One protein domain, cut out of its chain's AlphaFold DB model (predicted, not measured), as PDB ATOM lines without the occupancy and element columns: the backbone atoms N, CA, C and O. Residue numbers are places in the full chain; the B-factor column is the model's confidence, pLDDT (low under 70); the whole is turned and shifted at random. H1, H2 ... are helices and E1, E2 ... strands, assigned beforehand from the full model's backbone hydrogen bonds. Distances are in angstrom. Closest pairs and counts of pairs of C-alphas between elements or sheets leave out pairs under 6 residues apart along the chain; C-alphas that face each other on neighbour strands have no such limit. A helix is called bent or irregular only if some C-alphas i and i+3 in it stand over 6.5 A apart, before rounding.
ATOM      1  N   ARG A  14     137.176 237.560 283.817       62.41
ATOM      2  CA  ARG A  14     137.157 236.546 282.745       62.41
ATOM      3  C   ARG A  14     136.826 235.128 283.235       62.41
ATOM      4  O   ARG A  14     136.155 234.379 282.522       62.41
ATOM      5  N   ALA A  15     137.261 234.755 284.439       61.12
ATOM      6  CA  ALA A  15     136.964 233.460 285.048       61.12
ATOM      7  C   ALA A  15     135.484 233.356 285.454       61.12
ATOM      8  O   ALA A  15     134.866 232.315 285.244       61.12
ATOM      9  N   VAL A  16     134.891 234.452 285.935       63.69
ATOM     10  CA  VAL A  16     133.461 234.522 286.278       63.69
ATOM     11  C   VAL A  16     132.595 234.390 285.021       63.69
ATOM     12  O   VAL A  16     131.692 233.559 284.981       63.69
ATOM     13  N   SER A  17     132.919 235.107 283.940       67.06
ATOM     14  CA  SER A  17     132.180 235.009 282.668       67.06
ATOM     15  C   SER A  17     132.300 233.627 282.013       67.06
ATOM     16  O   SER A  17     131.390 233.162 281.326       67.06
ATOM     17  N   ALA A  18     133.437 232.952 282.190       68.25
ATOM     18  CA  ALA A  18     133.637 231.582 281.734       68.25
ATOM     19  C   ALA A  18     132.793 230.574 282.530       68.25
ATOM     20  O   ALA A  18     132.201 229.676 281.931       68.25
ATOM     21  N   LEU A  19     132.711 230.743 283.853       66.75
ATOM     22  CA  LEU A  19     131.879 229.921 284.731       66.75
ATOM     23  C   LEU A  19     130.386 230.128 284.454       66.75
ATOM     24  O   LEU A  19     129.655 229.149 284.353       66.75
ATOM     25  N   LEU A  20     129.946 231.369 284.228       65.44
ATOM     26  CA  LEU A  20     128.561 231.681 283.854       65.44
ATOM     27  C   LEU A  20     128.172 231.066 282.505       65.44
ATOM     28  O   LEU A  20     127.104 230.472 282.383       65.44
ATOM     29  N   ARG A  21     129.046 231.143 281.492       73.19
ATOM     30  CA  ARG A  21     128.803 230.485 280.196       73.19
ATOM     31  C   ARG A  21     128.730 228.965 280.326       73.19
ATOM     32  O   ARG A  21     127.906 228.344 279.661       73.19
ATOM     33  N   LEU A  22     129.559 228.373 281.186       69.75
ATOM     34  CA  LEU A  22     129.524 226.938 281.452       69.75
ATOM     35  C   LEU A  22     128.240 226.527 282.182       69.75
ATOM     36  O   LEU A  22     127.618 225.547 281.789       69.75
ATOM     37  N   ALA A  23     127.821 227.300 283.186       70.19
ATOM     38  CA  ALA A  23     126.578 227.069 283.914       70.19
ATOM     39  C   ALA A  23     125.356 227.153 282.986       70.19
ATOM     40  O   ALA A  23     124.494 226.284 283.041       70.19
ATOM     41  N   ARG A  24     125.317 228.134 282.072       73.06
ATOM     42  CA  ARG A  24     124.227 228.261 281.089       73.06
ATOM     43  C   ARG A  24     124.203 227.126 280.061       73.06
ATOM     44  O   ARG A  24     123.129 226.717 279.654       73.06
ATOM     45  N   ARG A  25     125.365 226.623 279.625       76.38
ATOM     46  CA  ARG A  25     125.448 225.595 278.566       76.38
ATOM     47  C   ARG A  25     125.384 224.153 279.067       76.38
ATOM     48  O   ARG A  25     125.024 223.276 278.296       76.38
ATOM     49  N   ARG A  26     125.809 223.883 280.305       79.19
ATOM     50  CA  ARG A  26     125.945 222.517 280.858       79.19
ATOM     51  C   ARG A  26     125.271 222.329 282.216       79.19
ATOM     52  O   ARG A  26     125.485 221.314 282.880       79.19
ATOM     53  N   GLY A  27     124.491 223.318 282.645       85.06
ATOM     54  CA  GLY A  27     123.754 223.291 283.901       85.06
ATOM     55  C   GLY A  27     124.642 223.184 285.144       85.06
ATOM     56  O   GLY A  27     125.858 223.417 285.131       85.06
ATOM     57  N   LEU A  28     124.007 222.800 286.252       85.38
ATOM     58  CA  LEU A  28     124.653 222.667 287.561       85.38
ATOM     59  C   LEU A  28     125.689 221.536 287.597       85.38
ATOM     60  O   LEU A  28     126.711 221.669 288.272       85.38
ATOM     61  N   GLY A  29     125.473 220.450 286.847       86.81
ATOM     62  CA  GLY A  29     126.425 219.339 286.753       86.81
ATOM     63  C   GLY A  29     127.773 219.778 286.170       86.81
ATOM     64  O   GLY A  29     128.830 219.494 286.744       86.81
ATOM     65  N   GLY A  30     127.744 220.558 285.082       88.06
ATOM     66  CA  GLY A  30     128.945 221.141 284.480       88.06
ATOM     67  C   GLY A  30     129.700 222.065 285.438       88.06
ATOM     68  O   GLY A  30     130.926 221.978 285.545       88.06
ATOM     69  N   LEU A  31     128.980 222.906 286.188       87.94
ATOM     70  CA  LEU A  31     129.579 223.802 287.180       87.94
ATOM     71  C   LEU A  31     130.220 223.031 288.344       87.94
ATOM     72  O   LEU A  31     131.359 223.323 288.716       87.94
ATOM     73  N   ARG A  32     129.528 222.020 288.889       91.00
ATOM     74  CA  ARG A  32     130.054 221.143 289.950       91.00
ATOM     75  C   ARG A  32     131.330 220.436 289.498       91.00
ATOM     76  O   ARG A  32     132.311 220.422 290.238       91.00
ATOM     77  N   THR A  33     131.356 219.931 288.266       91.81
ATOM     78  CA  THR A  33     132.538 219.273 287.687       91.81
ATOM     79  C   THR A  33     133.694 220.242 287.473       91.81
ATOM     80  O   THR A  33     134.837 219.916 287.800       91.81
ATOM     81  N   ALA A  34     133.436 221.454 286.980       91.88
ATOM     82  CA  ALA A  34     134.477 222.470 286.842       91.88
ATOM     83  C   ALA A  34     135.062 222.871 288.200       91.88
ATOM     84  O   ALA A  34     136.281 222.933 288.364       91.88
ATOM     85  N   LEU A  35     134.202 223.085 289.197       93.12
ATOM     86  CA  LEU A  35     134.618 223.419 290.552       93.12
ATOM     87  C   LEU A  35     135.429 222.285 291.192       93.12
ATOM     88  O   LEU A  35     136.467 222.544 291.808       93.12
ATOM     89  N   TRP A  36     135.001 221.033 291.009       95.25
ATOM     90  CA  TRP A  36     135.778 219.863 291.408       95.25
ATOM     91  C   TRP A  36     137.137 219.831 290.703       95.25
ATOM     92  O   TRP A  36     138.153 219.700 291.378       95.25
ATOM     93  N   THR A  37     137.183 220.055 289.386       95.81
ATOM     94  CA  THR A  37     138.426 220.046 288.591       95.81
ATOM     95  C   THR A  37     139.429 221.073 289.117       95.81
ATOM     96  O   THR A  37     140.595 220.752 289.334       95.81
ATOM     97  N   VAL A  38     138.974 222.300 289.406       96.19
ATOM     98  CA  VAL A  38     139.812 223.354 290.002       96.19
ATOM     99  C   VAL A  38     140.354 222.917 291.365       96.19
ATOM    100  O   VAL A  38     141.540 223.101 291.653       96.19
ATOM    101  N   ARG A  39     139.503 222.344 292.227       97.12
ATOM    102  CA  ARG A  39     139.902 221.882 293.566       97.12
ATOM    103  C   ARG A  39     140.885 220.714 293.498       97.12
ATOM    104  O   ARG A  39     141.892 220.746 294.206       97.12
ATOM    105  N   ALA A  40     140.619 219.733 292.641       96.88
ATOM    106  CA  ALA A  40     141.477 218.581 292.401       96.88
ATOM    107  C   ALA A  40     142.851 219.029 291.888       96.88
ATOM    108  O   ALA A  40     143.857 218.684 292.497       96.88
ATOM    109  N   TRP A  41     142.905 219.899 290.874       97.94
ATOM    110  CA  TRP A  41     144.160 220.451 290.355       97.94
ATOM    111  C   TRP A  41     144.977 221.182 291.428       97.94
ATOM    112  O   TRP A  41     146.163 220.907 291.605       97.94
ATOM    113  N   ARG A  42     144.350 222.064 292.220       97.69
ATOM    114  CA  ARG A  42     145.041 222.745 293.332       97.69
ATOM    115  C   ARG A  42     145.566 221.765 294.379       97.69
ATOM    116  O   ARG A  42     146.550 222.064 295.054       97.69
ATOM    117  N   ARG A  43     144.891 220.632 294.580       97.88
ATOM    118  CA  ARG A  43     145.339 219.581 295.497       97.88
ATOM    119  C   ARG A  43     146.523 218.816 294.910       97.88
ATOM    120  O   ARG A  43     147.529 218.746 295.603       97.88
ATOM    121  N   VAL A  44     146.453 218.390 293.645       97.94
ATOM    122  CA  VAL A  44     147.581 217.778 292.918       97.94
ATOM    123  C   VAL A  44     148.806 218.677 292.996       97.94
ATOM    124  O   VAL A  44     149.841 218.263 293.497       97.94
ATOM    125  N   ARG A  45     148.679 219.944 292.594       97.56
ATOM    126  CA  ARG A  45     149.801 220.886 292.564       97.56
ATOM    127  C   ARG A  45     150.451 221.082 293.931       97.56
ATOM    128  O   ARG A  45     151.667 221.204 294.029       97.56
ATOM    129  N   ARG A  46     149.649 221.119 295.001       97.50
ATOM    130  CA  ARG A  46     150.163 221.210 296.377       97.50
ATOM    131  C   ARG A  46     150.807 219.908 296.847       97.50
ATOM    132  O   ARG A  46     151.825 219.980 297.521       97.50
ATOM    133  N   GLN A  47     150.226 218.757 296.517       97.31
ATOM    134  CA  GLN A  47     150.742 217.444 296.910       97.31
ATOM    135  C   GLN A  47     152.042 217.113 296.178       97.31
ATOM    136  O   GLN A  47     153.013 216.781 296.843       97.31
ATOM    137  N   LEU A  48     152.108 217.325 294.860       96.94
ATOM    138  CA  LEU A  48     153.326 217.109 294.069       96.94
ATOM    139  C   LEU A  48     154.510 217.918 294.608       96.94
ATOM    140  O   LEU A  48     155.614 217.401 294.706       96.94
ATOM    141  N   ARG A  49     154.271 219.167 295.024       95.56
ATOM    142  CA  ARG A  49     155.303 220.028 295.626       95.56
ATOM    143  C   ARG A  49     155.783 219.574 297.005       95.56
ATOM    144  O   ARG A  49     156.819 220.048 297.444       95.56
ATOM    145  N   ARG A  50     155.001 218.762 297.722       95.94
ATOM    146  CA  ARG A  50     155.283 218.371 299.114       95.94
ATOM    147  C   ARG A  50     155.744 216.926 299.260       95.94
ATOM    148  O   ARG A  50     156.552 216.657 300.131       95.94
ATOM    149  N   ALA A  51     155.184 216.016 298.471       93.12
ATOM    150  CA  ALA A  51     155.283 214.572 298.688       93.12
ATOM    151  C   ALA A  51     155.529 213.776 297.393       93.12
ATOM    152  O   ALA A  51     155.432 212.554 297.405       93.12
ATOM    153  N   GLY A  52     155.785 214.445 296.264       93.56
ATOM    154  CA  GLY A  52     155.951 213.766 294.978       93.56
ATOM    155  C   GLY A  52     154.665 213.096 294.474       93.56
ATOM    156  O   GLY A  52     153.551 213.499 294.824       93.56
ATOM    157  N   MET A  53     154.817 212.108 293.590       93.69
ATOM    158  CA  MET A  53     153.701 211.468 292.876       93.69
ATOM    159  C   MET A  53     152.948 210.430 293.717       93.69
ATOM    160  O   MET A  53     151.721 210.336 293.612       93.69
ATOM    161  N   ASP A  54     153.637 209.696 294.588       90.00
ATOM    162  CA  ASP A  54     153.046 208.586 295.352       90.00
ATOM    163  C   ASP A  54     152.066 209.067 296.431       90.00
ATOM    164  O   ASP A  54     151.067 208.409 296.739       90.00
ATOM    165  N   GLY A  55     152.271 210.291 296.927       88.50
ATOM    166  CA  GLY A  55     151.399 210.950 297.901       88.50
ATOM    167  C   GLY A  55     150.133 211.589 297.316       88.50
ATOM    168  O   GLY A  55     149.358 212.207 298.055       88.50
ATOM    169  N   VAL A  56     149.892 211.499 296.001       96.06
ATOM    170  CA  VAL A  56     148.733 212.162 295.388       96.06
ATOM    171  C   VAL A  56     147.441 211.434 295.766       96.06
ATOM    172  O   VAL A  56     147.246 210.257 295.466       96.06
ATOM    173  N   ARG A  57     146.528 212.167 296.410       94.75
ATOM    174  CA  ARG A  57     145.205 211.701 296.858       94.75
ATOM    175  C   ARG A  57     144.155 212.740 296.498       94.75
ATOM    176  O   ARG A  57     144.247 213.883 296.962       94.75
ATOM    177  N   LEU A  58     143.162 212.349 295.699       95.38
ATOM    178  CA  LEU A  58     142.146 213.250 295.151       95.38
ATOM    179  C   LEU A  58     140.726 212.827 295.553       95.38
ATOM    180  O   LEU A  58     140.417 211.636 295.521       95.38
ATOM    181  N   PRO A  59     139.846 213.790 295.895       93.25
ATOM    182  CA  PRO A  59     138.454 213.488 296.208       93.25
ATOM    183  C   PRO A  59     137.731 212.931 294.978       93.25
ATOM    184  O   PRO A  59     138.086 213.266 293.843       93.25
ATOM    185  N   ALA A  60     136.690 212.128 295.202       92.81
ATOM    186  CA  ALA A  60     135.833 211.645 294.125       92.81
ATOM    187  C   ALA A  60     135.229 212.823 293.328       92.81
ATOM    188  O   ALA A  60     134.870 213.846 293.928       92.81
ATOM    189  N   PRO A  61     135.160 212.731 291.987       92.50
ATOM    190  CA  PRO A  61     134.392 213.678 291.187       92.50
ATOM    191  C   PRO A  61     132.901 213.580 291.530       92.50
ATOM    192  O   PRO A  61     132.450 212.538 292.002       92.50
ATOM    193  N   PRO A  62     132.124 214.652 291.306       89.75
ATOM    194  CA  PRO A  62     130.689 214.608 291.545       89.75
ATOM    195  C   PRO A  62     130.031 213.523 290.668       89.75
ATOM    196  O   PRO A  62     130.406 213.398 289.495       89.75
ATOM    197  N   PRO A  63     129.048 212.772 291.203       81.69
ATOM    198  CA  PRO A  63     128.263 211.818 290.435       81.69
ATOM    199  C   PRO A  63     127.321 212.617 289.540       81.69
ATOM    200  O   PRO A  63     126.269 213.099 289.950       81.69
ATOM    201  N   THR A  64     127.761 212.880 288.323       73.62
ATOM    202  CA  THR A  64     126.951 213.559 287.317       73.62
ATOM    203  C   THR A  64     127.003 212.695 286.079       73.62
ATOM    204  O   THR A  64     128.086 212.575 285.498       73.62
ATOM    205  N   ALA A  65     125.855 212.099 285.744       54.62
ATOM    206  CA  ALA A  65     125.704 211.033 284.756       54.62
ATOM    207  C   ALA A  65     126.433 211.325 283.435       54.62
ATOM    208  O   ALA A  65     127.159 210.467 282.957       54.62
ATOM    209  N   ASP A  66     126.409 212.569 282.945       63.44
ATOM    210  CA  ASP A  66     126.880 212.856 281.580       63.44
ATOM    211  C   ASP A  66     127.848 214.032 281.465       63.44
ATOM    212  O   ASP A  66     128.002 214.631 280.396       63.44
ATOM    213  N   VAL A  67     128.512 214.438 282.554       64.56
ATOM    214  CA  VAL A  67     129.436 215.574 282.422       64.56
ATOM    215  C   VAL A  67     130.700 215.144 281.691       64.56
ATOM    216  O   VAL A  67     131.600 214.518 282.246       64.56
ATOM    217  N   ASP A  68     130.704 215.557 280.432       77.38
ATOM    218  CA  ASP A  68     131.670 215.351 279.371       77.38
ATOM    219  C   ASP A  68     133.113 215.706 279.779       77.38
ATOM    220  O   ASP A  68     133.397 216.794 280.305       77.38
ATOM    221  N   ARG A  69     134.031 214.783 279.455       88.25
ATOM    222  CA  ARG A  69     135.505 214.900 279.468       88.25
ATOM    223  C   ARG A  69     135.989 216.290 279.048       88.25
ATOM    224  O   ARG A  69     136.947 216.822 279.613       88.25
ATOM    225  N   THR A  70     135.296 216.913 278.101       89.56
ATOM    226  CA  THR A  70     135.569 218.260 277.595       89.56
ATOM    227  C   THR A  70     135.551 219.343 278.686       89.56
ATOM    228  O   THR A  70     136.354 220.272 278.618       89.56
ATOM    229  N   VAL A  71     134.696 219.247 279.723       91.69
ATOM    230  CA  VAL A  71     134.717 220.212 280.849       91.69
ATOM    231  C   VAL A  71     136.044 220.125 281.590       91.69
ATOM    232  O   VAL A  71     136.695 221.146 281.809       91.69
ATOM    233  N   VAL A  72     136.442 218.910 281.970       93.69
ATOM    234  CA  VAL A  72     137.658 218.665 282.751       93.69
ATOM    235  C   VAL A  72     138.876 219.140 281.964       93.69
ATOM    236  O   VAL A  72     139.648 219.963 282.459       93.69
ATOM    237  N   SER A  73     138.997 218.708 280.706       93.44
ATOM    238  CA  SER A  73     140.092 219.106 279.817       93.44
ATOM    239  C   SER A  73     140.138 220.620 279.592       93.44
ATOM    240  O   SER A  73     141.198 221.232 279.727       93.44
ATOM    241  N   GLY A  74     138.993 221.251 279.310       92.44
ATOM    242  CA  GLY A  74     138.913 222.690 279.060       92.44
ATOM    243  C   GLY A  74     139.266 223.534 280.286       92.44
ATOM    244  O   GLY A  74     139.967 224.541 280.163       92.44
ATOM    245  N   VAL A  75     138.829 223.124 281.480       93.56
ATOM    246  CA  VAL A  75     139.189 223.799 282.736       93.56
ATOM    247  C   VAL A  75     140.685 223.671 283.001       93.56
ATOM    248  O   VAL A  75     141.335 224.680 283.255       93.56
ATOM    249  N   LEU A  76     141.255 222.470 282.895       95.19
ATOM    250  CA  LEU A  76     142.685 222.256 283.129       95.19
ATOM    251  C   LEU A  76     143.569 223.027 282.141       95.19
ATOM    252  O   LEU A  76     144.587 223.587 282.543       95.19
ATOM    253  N   HIS A  77     143.165 223.096 280.870       93.75
ATOM    254  CA  HIS A  77     143.869 223.880 279.859       93.75
ATOM    255  C   HIS A  77     143.872 225.375 280.207       93.75
ATOM    256  O   HIS A  77     144.925 226.006 280.214       93.75
ATOM    257  N   ARG A  78     142.719 225.931 280.605       93.62
ATOM    258  CA  ARG A  78     142.612 227.338 281.036       93.62
ATOM    259  C   ARG A  78     143.410 227.654 282.299       93.62
ATOM    260  O   ARG A  78     143.813 228.796 282.487       93.62
ATOM    261  N   LEU A  79     143.603 226.671 283.175       93.19
ATOM    262  CA  LEU A  79     144.407 226.815 284.389       93.19
ATOM    263  C   LEU A  79     145.917 226.696 284.127       93.19
ATOM    264  O   LEU A  79     146.693 226.902 285.059       93.19
ATOM    265  N   GLY A  80     146.336 226.359 282.900       95.06
ATOM    266  CA  GLY A  80     147.742 226.131 282.568       95.06
ATOM    267  C   GLY A  80     148.334 224.928 283.304       95.06
ATOM    268  O   GLY A  80     149.494 224.967 283.709       95.06
ATOM    269  N   ALA A  81     147.531 223.886 283.546       96.56
ATOM    270  CA  ALA A  81     147.992 222.690 284.241       96.56
ATOM    271  C   ALA A  81     149.070 221.950 283.424       96.56
ATOM    272  O   ALA A  81     148.937 221.798 282.205       96.56
ATOM    273  N   SER A  82     150.112 221.452 284.095       96.75
ATOM    274  CA  SER A  82     151.171 220.670 283.437       96.75
ATOM    275  C   SER A  82     150.632 219.347 282.876       96.75
ATOM    276  O   SER A  82     149.511 218.935 283.181       96.75
ATOM    277  N   CYS A  83     151.396 218.655 282.024       96.81
ATOM    278  CA  CYS A  83     150.985 217.349 281.487       96.81
ATOM    279  C   CYS A  83     150.719 216.335 282.610       96.81
ATOM    280  O   CYS A  83     149.658 215.715 282.638       96.81
ATOM    281  N   LEU A  84     151.610 216.280 283.606       97.31
ATOM    282  CA  LEU A  84     151.462 215.425 284.784       97.31
ATOM    283  C   LEU A  84     150.230 215.794 285.622       97.31
ATOM    284  O   LEU A  84     149.427 214.929 285.969       97.31
ATOM    285  N   GLU A  85     150.030 217.083 285.910       98.12
ATOM    286  CA  GLU A  85     148.858 217.549 286.660       98.12
ATOM    287  C   GLU A  85     147.549 217.199 285.935       98.12
ATOM    288  O   GLU A  85     146.579 216.761 286.559       98.12
ATOM    289  N   ARG A  86     147.526 217.361 284.604       97.75
ATOM    290  CA  ARG A  86     146.385 217.006 283.754       97.75
ATOM    291  C   ARG A  86     146.115 215.510 283.745       97.75
ATOM    292  O   ARG A  86     144.952 215.114 283.829       97.75
ATOM    293  N   ALA A  87     147.155 214.693 283.616       97.38
ATOM    294  CA  ALA A  87     147.041 213.241 283.629       97.38
ATOM    295  C   ALA A  87     146.477 212.753 284.972       97.38
ATOM    296  O   ALA A  87     145.489 212.031 284.970       97.38
ATOM    297  N   LEU A  88     146.983 213.244 286.108       97.94
ATOM    298  CA  LEU A  88     146.515 212.842 287.443       97.94
ATOM    299  C   LEU A  88     145.043 213.189 287.707       97.94
ATOM    300  O   LEU A  88     144.281 212.359 288.205       97.94
ATOM    301  N   VAL A  89     144.612 214.410 287.366       97.56
ATOM    302  CA  VAL A  89     143.204 214.806 287.554       97.56
ATOM    303  C   VAL A  89     142.281 213.974 286.662       97.56
ATOM    304  O   VAL A  89     141.231 213.519 287.120       97.56
ATOM    305  N   ARG A  90     142.674 213.734 285.404       96.75
ATOM    306  CA  ARG A  90     141.894 212.899 284.482       96.75
ATOM    307  C   ARG A  90     141.889 211.434 284.906       96.75
ATOM    308  O   ARG A  90     140.831 210.823 284.847       96.75
ATOM    309  N   GLN A  91     142.998 210.900 285.415       97.00
ATOM    310  CA  GLN A  91     143.079 209.541 285.951       97.00
ATOM    311  C   GLN A  91     142.022 209.326 287.037       97.00
ATOM    312  O   GLN A  91     141.241 208.380 286.959       97.00
ATOM    313  N   ARG A  92     141.924 210.251 288.005       96.62
ATOM    314  CA  ARG A  92     140.887 210.183 289.045       96.62
ATOM    315  C   ARG A  92     139.475 210.253 288.465       96.62
ATOM    316  O   ARG A  92     138.586 209.555 288.948       96.62
ATOM    317  N   TRP A  93     139.270 211.113 287.467       95.50
ATOM    318  CA  TRP A  93     137.978 211.302 286.807       95.50
ATOM    319  C   TRP A  93     137.514 210.059 286.031       95.50
ATOM    320  O   TRP A  93     136.331 209.718 286.096       95.50
ATOM    321  N   TYR A  94     138.438 209.379 285.349       94.50
ATOM    322  CA  TYR A  94     138.212 208.128 284.623       94.50
ATOM    323  C   TYR A  94     137.998 206.933 285.556       94.50
ATOM    324  O   TYR A  94     137.084 206.142 285.333       94.50
ATOM    325  N   ALA A  95     138.781 206.835 286.634       94.25
ATOM    326  CA  ALA A  95     138.619 205.788 287.643       94.25
ATOM    327  C   ALA A  95     137.201 205.793 288.241       94.25
ATOM    328  O   ALA A  95     136.555 204.758 288.321       94.25
ATOM    329  N   ALA A  96     136.658 206.979 288.535       92.81
ATOM    330  CA  ALA A  96     135.287 207.128 289.030       92.81
ATOM    331  C   ALA A  96     134.188 206.744 288.015       92.81
ATOM    332  O   ALA A  96     133.018 206.717 288.375       92.81
ATOM    333  N   ARG A  97     134.544 206.495 286.748       91.31
ATOM    334  CA  ARG A  97     133.635 206.096 285.660       91.31
ATOM    335  C   ARG A  97     133.819 204.639 285.245       91.31
ATOM    336  O   ARG A  97     133.426 204.282 284.143       91.31
ATOM    337  N   ARG A  98     134.460 203.817 286.086       92.06
ATOM    338  CA  ARG A  98     134.770 202.412 285.765       92.06
ATOM    339  C   ARG A  98     135.598 202.251 284.482       92.06
ATOM    340  O   ARG A  98     135.588 201.207 283.853       92.06
ATOM    341  N   THR A  99     136.340 203.284 284.074       93.19
ATOM    342  CA  THR A  99     137.262 203.210 282.930       93.19
ATOM    343  C   THR A  99     138.677 203.535 283.403       93.19
ATOM    344  O   THR A  99     139.217 204.572 283.017       93.19
ATOM    345  N   PRO A 100     139.275 202.732 284.302       94.69
ATOM    346  CA  PRO A 100     140.590 203.028 284.863       94.69
ATOM    347  C   PRO A 100     141.633 203.202 283.755       94.69
ATOM    348  O   PRO A 100     141.689 202.422 282.811       94.69
ATOM    349  N   ARG A 101     142.452 204.253 283.864       96.62
ATOM    350  CA  ARG A 101     143.537 204.542 282.916       96.62
ATOM    351  C   ARG A 101     144.868 204.607 283.646       96.62
ATOM    352  O   ARG A 101     144.985 205.297 284.665       96.62
ATOM    353  N   THR A 102     145.871 203.935 283.100       97.62
ATOM    354  CA  THR A 102     147.247 204.012 283.592       97.62
ATOM    355  C   THR A 102     147.849 205.355 283.200       97.62
ATOM    356  O   THR A 102     147.705 205.805 282.065       97.62
ATOM    357  N   LEU A 103     148.485 206.026 284.156       97.81
ATOM    358  CA  LEU A 103     149.286 207.213 283.892       97.81
ATOM    359  C   LEU A 103     150.661 206.767 283.415       97.81
ATOM    360  O   LEU A 103     151.321 206.000 284.108       97.81
ATOM    361  N   VAL A 104     151.077 207.271 282.261       98.00
ATOM    362  CA  VAL A 104     152.373 206.965 281.654       98.00
ATOM    363  C   VAL A 104     153.213 208.235 281.632       98.00
ATOM    364  O   VAL A 104     152.705 209.316 281.313       98.00
ATOM    365  N   ILE A 105     154.486 208.119 282.003       97.62
ATOM    366  CA  ILE A 105     155.489 209.172 281.850       97.62
ATOM    367  C   ILE A 105     156.543 208.669 280.882       97.62
ATOM    368  O   ILE A 105     157.107 207.594 281.080       97.62
ATOM    369  N   GLY A 106     156.824 209.477 279.869       96.75
ATOM    370  CA  GLY A 106     157.888 209.221 278.914       96.75
ATOM    371  C   GLY A 106     158.863 210.379 278.834       96.75
ATOM    372  O   GLY A 106     158.501 211.538 279.073       96.75
ATOM    373  N   VAL A 107     160.101 210.053 278.485       97.00
ATOM    374  CA  VAL A 107     161.183 211.014 278.269       97.00
ATOM    375  C   VAL A 107     161.841 210.780 276.914       97.00
ATOM    376  O   VAL A 107     161.886 209.656 276.425       97.00
ATOM    377  N   THR A 108     162.340 211.835 276.280       95.69
ATOM    378  CA  THR A 108     163.210 211.701 275.104       95.69
ATOM    379  C   THR A 108     164.604 211.219 275.509       95.69
ATOM    380  O   THR A 108     165.031 211.388 276.655       95.69
ATOM    381  N   ALA A 109     165.346 210.652 274.554       88.25
ATOM    382  CA  ALA A 109     166.751 210.315 274.758       88.25
ATOM    383  C   ALA A 109     167.582 211.587 275.043       88.25
ATOM    384  O   ALA A 109     167.338 212.614 274.394       88.25
ATOM    385  N   PRO A 110     168.592 211.541 275.941       84.69
ATOM    386  CA  PRO A 110     169.403 212.712 276.293       84.69
ATOM    387  C   PRO A 110     170.024 213.429 275.085       84.69
ATOM    388  O   PRO A 110     170.055 214.657 275.043       84.69
ATOM    389  N   SER A 111     170.437 212.668 274.067       86.56
ATOM    390  CA  SER A 111     171.047 213.165 272.826       86.56
ATOM    391  C   SER A 111     170.108 213.987 271.936       86.56
ATOM    392  O   SER A 111     170.574 214.720 271.071       86.56
ATOM    393  N   SER A 112     168.793 213.899 272.145       83.75
ATOM    394  CA  SER A 112     167.767 214.591 271.345       83.75
ATOM    395  C   SER A 112     167.188 215.840 272.027       83.75
ATOM    396  O   SER A 112     166.216 216.423 271.547       83.75
ATOM    397  N   GLY A 113     167.783 216.251 273.152       88.12
ATOM    398  CA  GLY A 113     167.253 217.278 274.044       88.12
ATOM    399  C   GLY A 113     166.254 216.670 275.028       88.12
ATOM    400  O   GLY A 113     165.240 216.097 274.631       88.12
ATOM    401  N   PHE A 114     166.544 216.771 276.327       92.12
ATOM    402  CA  PHE A 114     165.715 216.172 277.372       92.12
ATOM    403  C   PHE A 114     164.325 216.821 277.432       92.12
ATOM    404  O   PHE A 114     164.177 218.013 277.710       92.12
ATOM    405  N   ARG A 115     163.287 216.012 277.223       94.06
ATOM    406  CA  ARG A 115     161.884 216.402 277.326       94.06
ATOM    407  C   ARG A 115     161.108 215.303 278.027       94.06
ATOM    408  O   ARG A 115     161.093 214.170 277.566       94.06
ATOM    409  N   ALA A 116     160.402 215.666 279.092       95.44
ATOM    410  CA  ALA A 116     159.474 214.782 279.786       95.44
ATOM    411  C   ALA A 116     158.024 215.128 279.432       95.44
ATOM    412  O   ALA A 116     157.647 216.302 279.345       95.44
ATOM    413  N   HIS A 117     157.189 214.107 279.267       97.25
ATOM    414  CA  HIS A 117     155.757 214.251 279.022       97.25
ATOM    415  C   HIS A 117     154.979 213.176 279.776       97.25
ATOM    416  O   HIS A 117     155.506 212.111 280.080       97.25
ATOM    417  N   ALA A 118     153.719 213.465 280.093       97.44
ATOM    418  CA  ALA A 118     152.854 212.536 280.812       97.44
ATOM    419  C   ALA A 118     151.465 212.491 280.174       97.44
ATOM    420  O   ALA A 118     150.859 213.541 279.926       97.44
ATOM    421  N   TRP A 119     150.960 211.282 279.954       97.62
ATOM    422  CA  TRP A 119     149.669 211.009 279.325       97.62
ATOM    423  C   TRP A 119     148.934 209.872 280.044       97.62
ATOM    424  O   TRP A 119     149.410 209.328 281.041       97.62
ATOM    425  N   LEU A 120     147.715 209.581 279.594       97.31
ATOM    426  CA  LEU A 120     146.949 208.426 280.046       97.31
ATOM    427  C   LEU A 120     146.903 207.393 278.933       97.31
ATOM    428  O   LEU A 120     146.717 207.752 277.769       97.31
ATOM    429  N   ASP A 121     147.021 206.128 279.307       96.38
ATOM    430  CA  ASP A 121     146.921 205.028 278.363       96.38
ATOM    431  C   ASP A 121     145.553 205.015 277.647       96.38
ATOM    432  O   ASP A 121     144.499 205.309 278.222       96.38
ATOM    433  N   GLY A 122     145.583 204.731 276.348       91.88
ATOM    434  CA  GLY A 122     144.444 204.796 275.439       91.88
ATOM    435  C   GLY A 122     143.900 206.203 275.153       91.88
ATOM    436  O   GLY A 122     142.867 206.318 274.490       91.88
ATOM    437  N   GLU A 123     144.551 207.284 275.603       87.94
ATOM    438  CA  GLU A 123     144.279 208.624 275.072       87.94
ATOM    439  C   GLU A 123     145.167 208.931 273.855       87.94
ATOM    440  O   GLU A 123     146.369 208.665 273.880       87.94
ATOM    441  N   PRO A 124     144.618 209.546 272.790       86.56
ATOM    442  CA  PRO A 124     145.443 210.026 271.693       86.56
ATOM    443  C   PRO A 124     146.330 211.172 272.194       86.56
ATOM    444  O   PRO A 124     145.829 212.232 272.578       86.56
ATOM    445  N   ASP A 125     147.647 210.971 272.167       86.38
ATOM    446  CA  ASP A 125     148.633 211.996 272.504       86.38
ATOM    447  C   ASP A 125     149.634 212.163 271.358       86.38
ATOM    448  O   ASP A 125     150.335 211.228 270.978       86.38
ATOM    449  N   ARG A 126     149.693 213.372 270.787       86.56
ATOM    450  CA  ARG A 126     150.582 213.694 269.657       86.56
ATOM    451  C   ARG A 126     152.057 213.694 270.055       86.56
ATOM    452  O   ARG A 126     152.912 213.578 269.187       86.56
ATOM    453  N   HIS A 127     152.353 213.843 271.342       86.00
ATOM    454  CA  HIS A 127     153.713 213.925 271.862       86.00
ATOM    455  C   HIS A 127     154.263 212.575 272.317       86.00
ATOM    456  O   HIS A 127     155.408 212.535 272.742       86.00
ATOM    457  N   ARG A 128     153.490 211.482 272.214       87.62
ATOM    458  CA  ARG A 128     153.957 210.133 272.583       87.62
ATOM    459  C   ARG A 128     155.087 209.615 271.688       87.62
ATOM    460  O   ARG A 128     155.895 208.804 272.114       87.62
ATOM    461  N   HIS A 129     155.125 210.060 270.433       88.75
ATOM    462  CA  HIS A 129     156.095 209.580 269.456       88.75
ATOM    463  C   HIS A 129     157.503 210.077 269.808       88.75
ATOM    464  O   HIS A 129     157.704 211.276 269.992       88.75
ATOM    465  N   GLY A 130     158.464 209.152 269.893       89.38
ATOM    466  CA  GLY A 130     159.858 209.455 270.238       89.38
ATOM    467  C   GLY A 130     160.141 209.578 271.740       89.38
ATOM    468  O   GLY A 130     161.241 209.983 272.113       89.38
ATOM    469  N   LEU A 131     159.174 209.244 272.600       93.31
ATOM    470  CA  LEU A 131     159.392 209.121 274.039       93.31
ATOM    471  C   LEU A 131     159.633 207.660 274.416       93.31
ATOM    472  O   LEU A 131     158.916 206.773 273.963       93.31
ATOM    473  N   VAL A 132     160.610 207.434 275.288       95.12
ATOM    474  CA  VAL A 132     160.805 206.171 275.999       95.12
ATOM    475  C   VAL A 132     159.987 206.236 277.281       95.12
ATOM    476  O   VAL A 132     160.136 207.171 278.072       95.12
ATOM    477  N   GLU A 133     159.091 205.274 277.469       95.94
ATOM    478  CA  GLU A 133     158.257 205.169 278.664       95.94
ATOM    479  C   GLU A 133     159.122 204.746 279.860       95.94
ATOM    480  O   GLU A 133     159.847 203.758 279.798       95.94
ATOM    481  N   VAL A 134     159.083 205.527 280.942       96.81
ATOM    482  CA  VAL A 134     159.920 205.316 282.140       96.81
ATOM    483  C   VAL A 134     159.108 205.004 283.388       96.81
ATOM    484  O   VAL A 134     159.644 204.474 284.357       96.81
ATOM    485  N   LEU A 135     157.820 205.353 283.401       97.31
ATOM    486  CA  LEU A 135     156.947 205.094 284.540       97.31
ATOM    487  C   LEU A 135     155.525 204.809 284.082       97.31
ATOM    488  O   LEU A 135     154.930 205.603 283.353       97.31
ATOM    489  N   HIS A 136     154.961 203.734 284.626       97.56
ATOM    490  CA  HIS A 136     153.552 203.384 284.517       97.56
ATOM    491  C   HIS A 136     152.956 203.371 285.918       97.56
ATOM    492  O   HIS A 136     153.405 202.643 286.797       97.56
ATOM    493  N   ARG A 137     151.934 204.194 286.134       96.94
ATOM    494  CA  ARG A 137     151.246 204.320 287.416       96.94
ATOM    495  C   ARG A 137     149.764 204.000 287.232       96.94
ATOM    496  O   ARG A 137     149.033 204.856 286.711       96.94
ATOM    497  N   PRO A 138     149.284 202.818 287.655       96.81
ATOM    498  CA  PRO A 138     147.857 202.521 287.637       96.81
ATOM    499  C   PRO A 138     147.089 203.482 288.562       96.81
ATOM    500  O   PRO A 138     147.688 204.135 289.430       96.81
ATOM    501  N   PRO A 139     145.767 203.634 288.382       95.62
ATOM    502  CA  PRO A 139     144.965 204.351 289.360       95.62
ATOM    503  C   PRO A 139     145.041 203.618 290.713       95.62
ATOM    504  O   PRO A 139     144.954 202.392 290.735       95.62
ATOM    505  N   PRO A 140     145.183 204.341 291.836       94.56
ATOM    506  CA  PRO A 140     145.097 203.749 293.162       94.56
ATOM    507  C   PRO A 140     143.793 202.950 293.344       94.56
ATOM    508  O   PRO A 140     142.743 203.444 292.907       94.56
ATOM    509  N   PRO A 141     143.823 201.768 293.990       92.38
ATOM    510  CA  PRO A 141     142.635 200.940 294.201       92.38
ATOM    511  C   PRO A 141     141.491 201.703 294.874       92.38
ATOM    512  O   PRO A 141     140.337 201.550 294.494       92.38
ATOM    513  N   GLU A 142     141.799 202.632 295.786       92.75
ATOM    514  CA  GLU A 142     140.800 203.459 296.470       92.75
ATOM    515  C   GLU A 142     140.066 204.464 295.557       92.75
ATOM    516  O   GLU A 142     139.166 205.185 295.995       92.75
ATOM    517  N   TRP A 143     140.483 204.605 294.295       93.38
ATOM    518  CA  TRP A 143     139.783 205.430 293.307       93.38
ATOM    519  C   TRP A 143     138.775 204.647 292.485       93.38
ATOM    520  O   TRP A 143     137.914 205.285 291.863       93.38
ATOM    521  N   LEU A 144     138.905 203.325 292.461       91.50
ATOM    522  CA  LEU A 144     137.991 202.444 291.766       91.50
ATOM    523  C   LEU A 144     136.696 202.360 292.584       91.50
ATOM    524  O   LEU A 144     136.743 202.378 293.816       91.50
TER     525      LEU A 144
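Overview. This is residues 14 to 144 of the 215 residues of the protein "Transglut_core3 domain-containing protein" of Plantactinospora sp. BB1 (UniProt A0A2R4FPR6). Helix H3 is the core, with a small three-stranded sheet over one side of it, H2 folded back beside it as a helical hairpin, and the long arm H1b crossing both H2 and H3. Arm H1a and the loop between E1 and E2 make opposite ends of the long axis. The printed part has 131 residues, with three named helices, then three named strands; the sheet, E2 E1 E3, is antiparallel. The class is mixed, helices and strands, and the whole is compact, with a radius of gyration of the C-alphas of 15.4 A and spans of 50 by 33 by 29 A.

Along the chain. H1, residues 14 to 51, was assigned as one helix by its hydrogen bonds but is bent: C-alphas 25 and 28 are 9.5 A apart. Arm H1a, residues 14 to 25, begins at (137.157, 236.546, 282.745); H1b, residues 28 to 51, is 33.6 A long. H2 is residues 69 to 78, H3 83 to 95, 18.0 A, E1 103 to 107, E2 116 to 120, and E3 132 to 137, ending at (151.246, 204.320, 287.416).

Arrangement. H1a touches H1b at a steep tilt of 45 degrees, closest at C-alphas 23 and 31, 5.5 A. H1b touches H2 at C-alphas 37 and 72, 6.1 A, and H3 at 41 and 89, 6.4 A, the closest pairs. H2 and H3 form a helical hairpin, a shallow tilt of 24 degrees, closest at C-alphas 76 and 86, 6.5 A. H3 is on the sheet, two layers, a helix on one face, at a height of 7.1 A, over E2. N 104 and O 119 are 2.9 A apart between E1 and E2, a hairpin; N 105 and O 135 are 2.9 A apart between E1 and E3. Every O i to N i+4 pair is within hydrogen-bond range in H1a, H1b, H2 and H3.

Size, cuts and confidence. The C-alphas of Arg 24 and Ser 111 are the two farthest apart, 49.9 A. The printed part has no cut. The links H1 to H2 and E2 to E3 are long. Residues 14 to 20, 22 and 65 to 67 have pLDDT under 70.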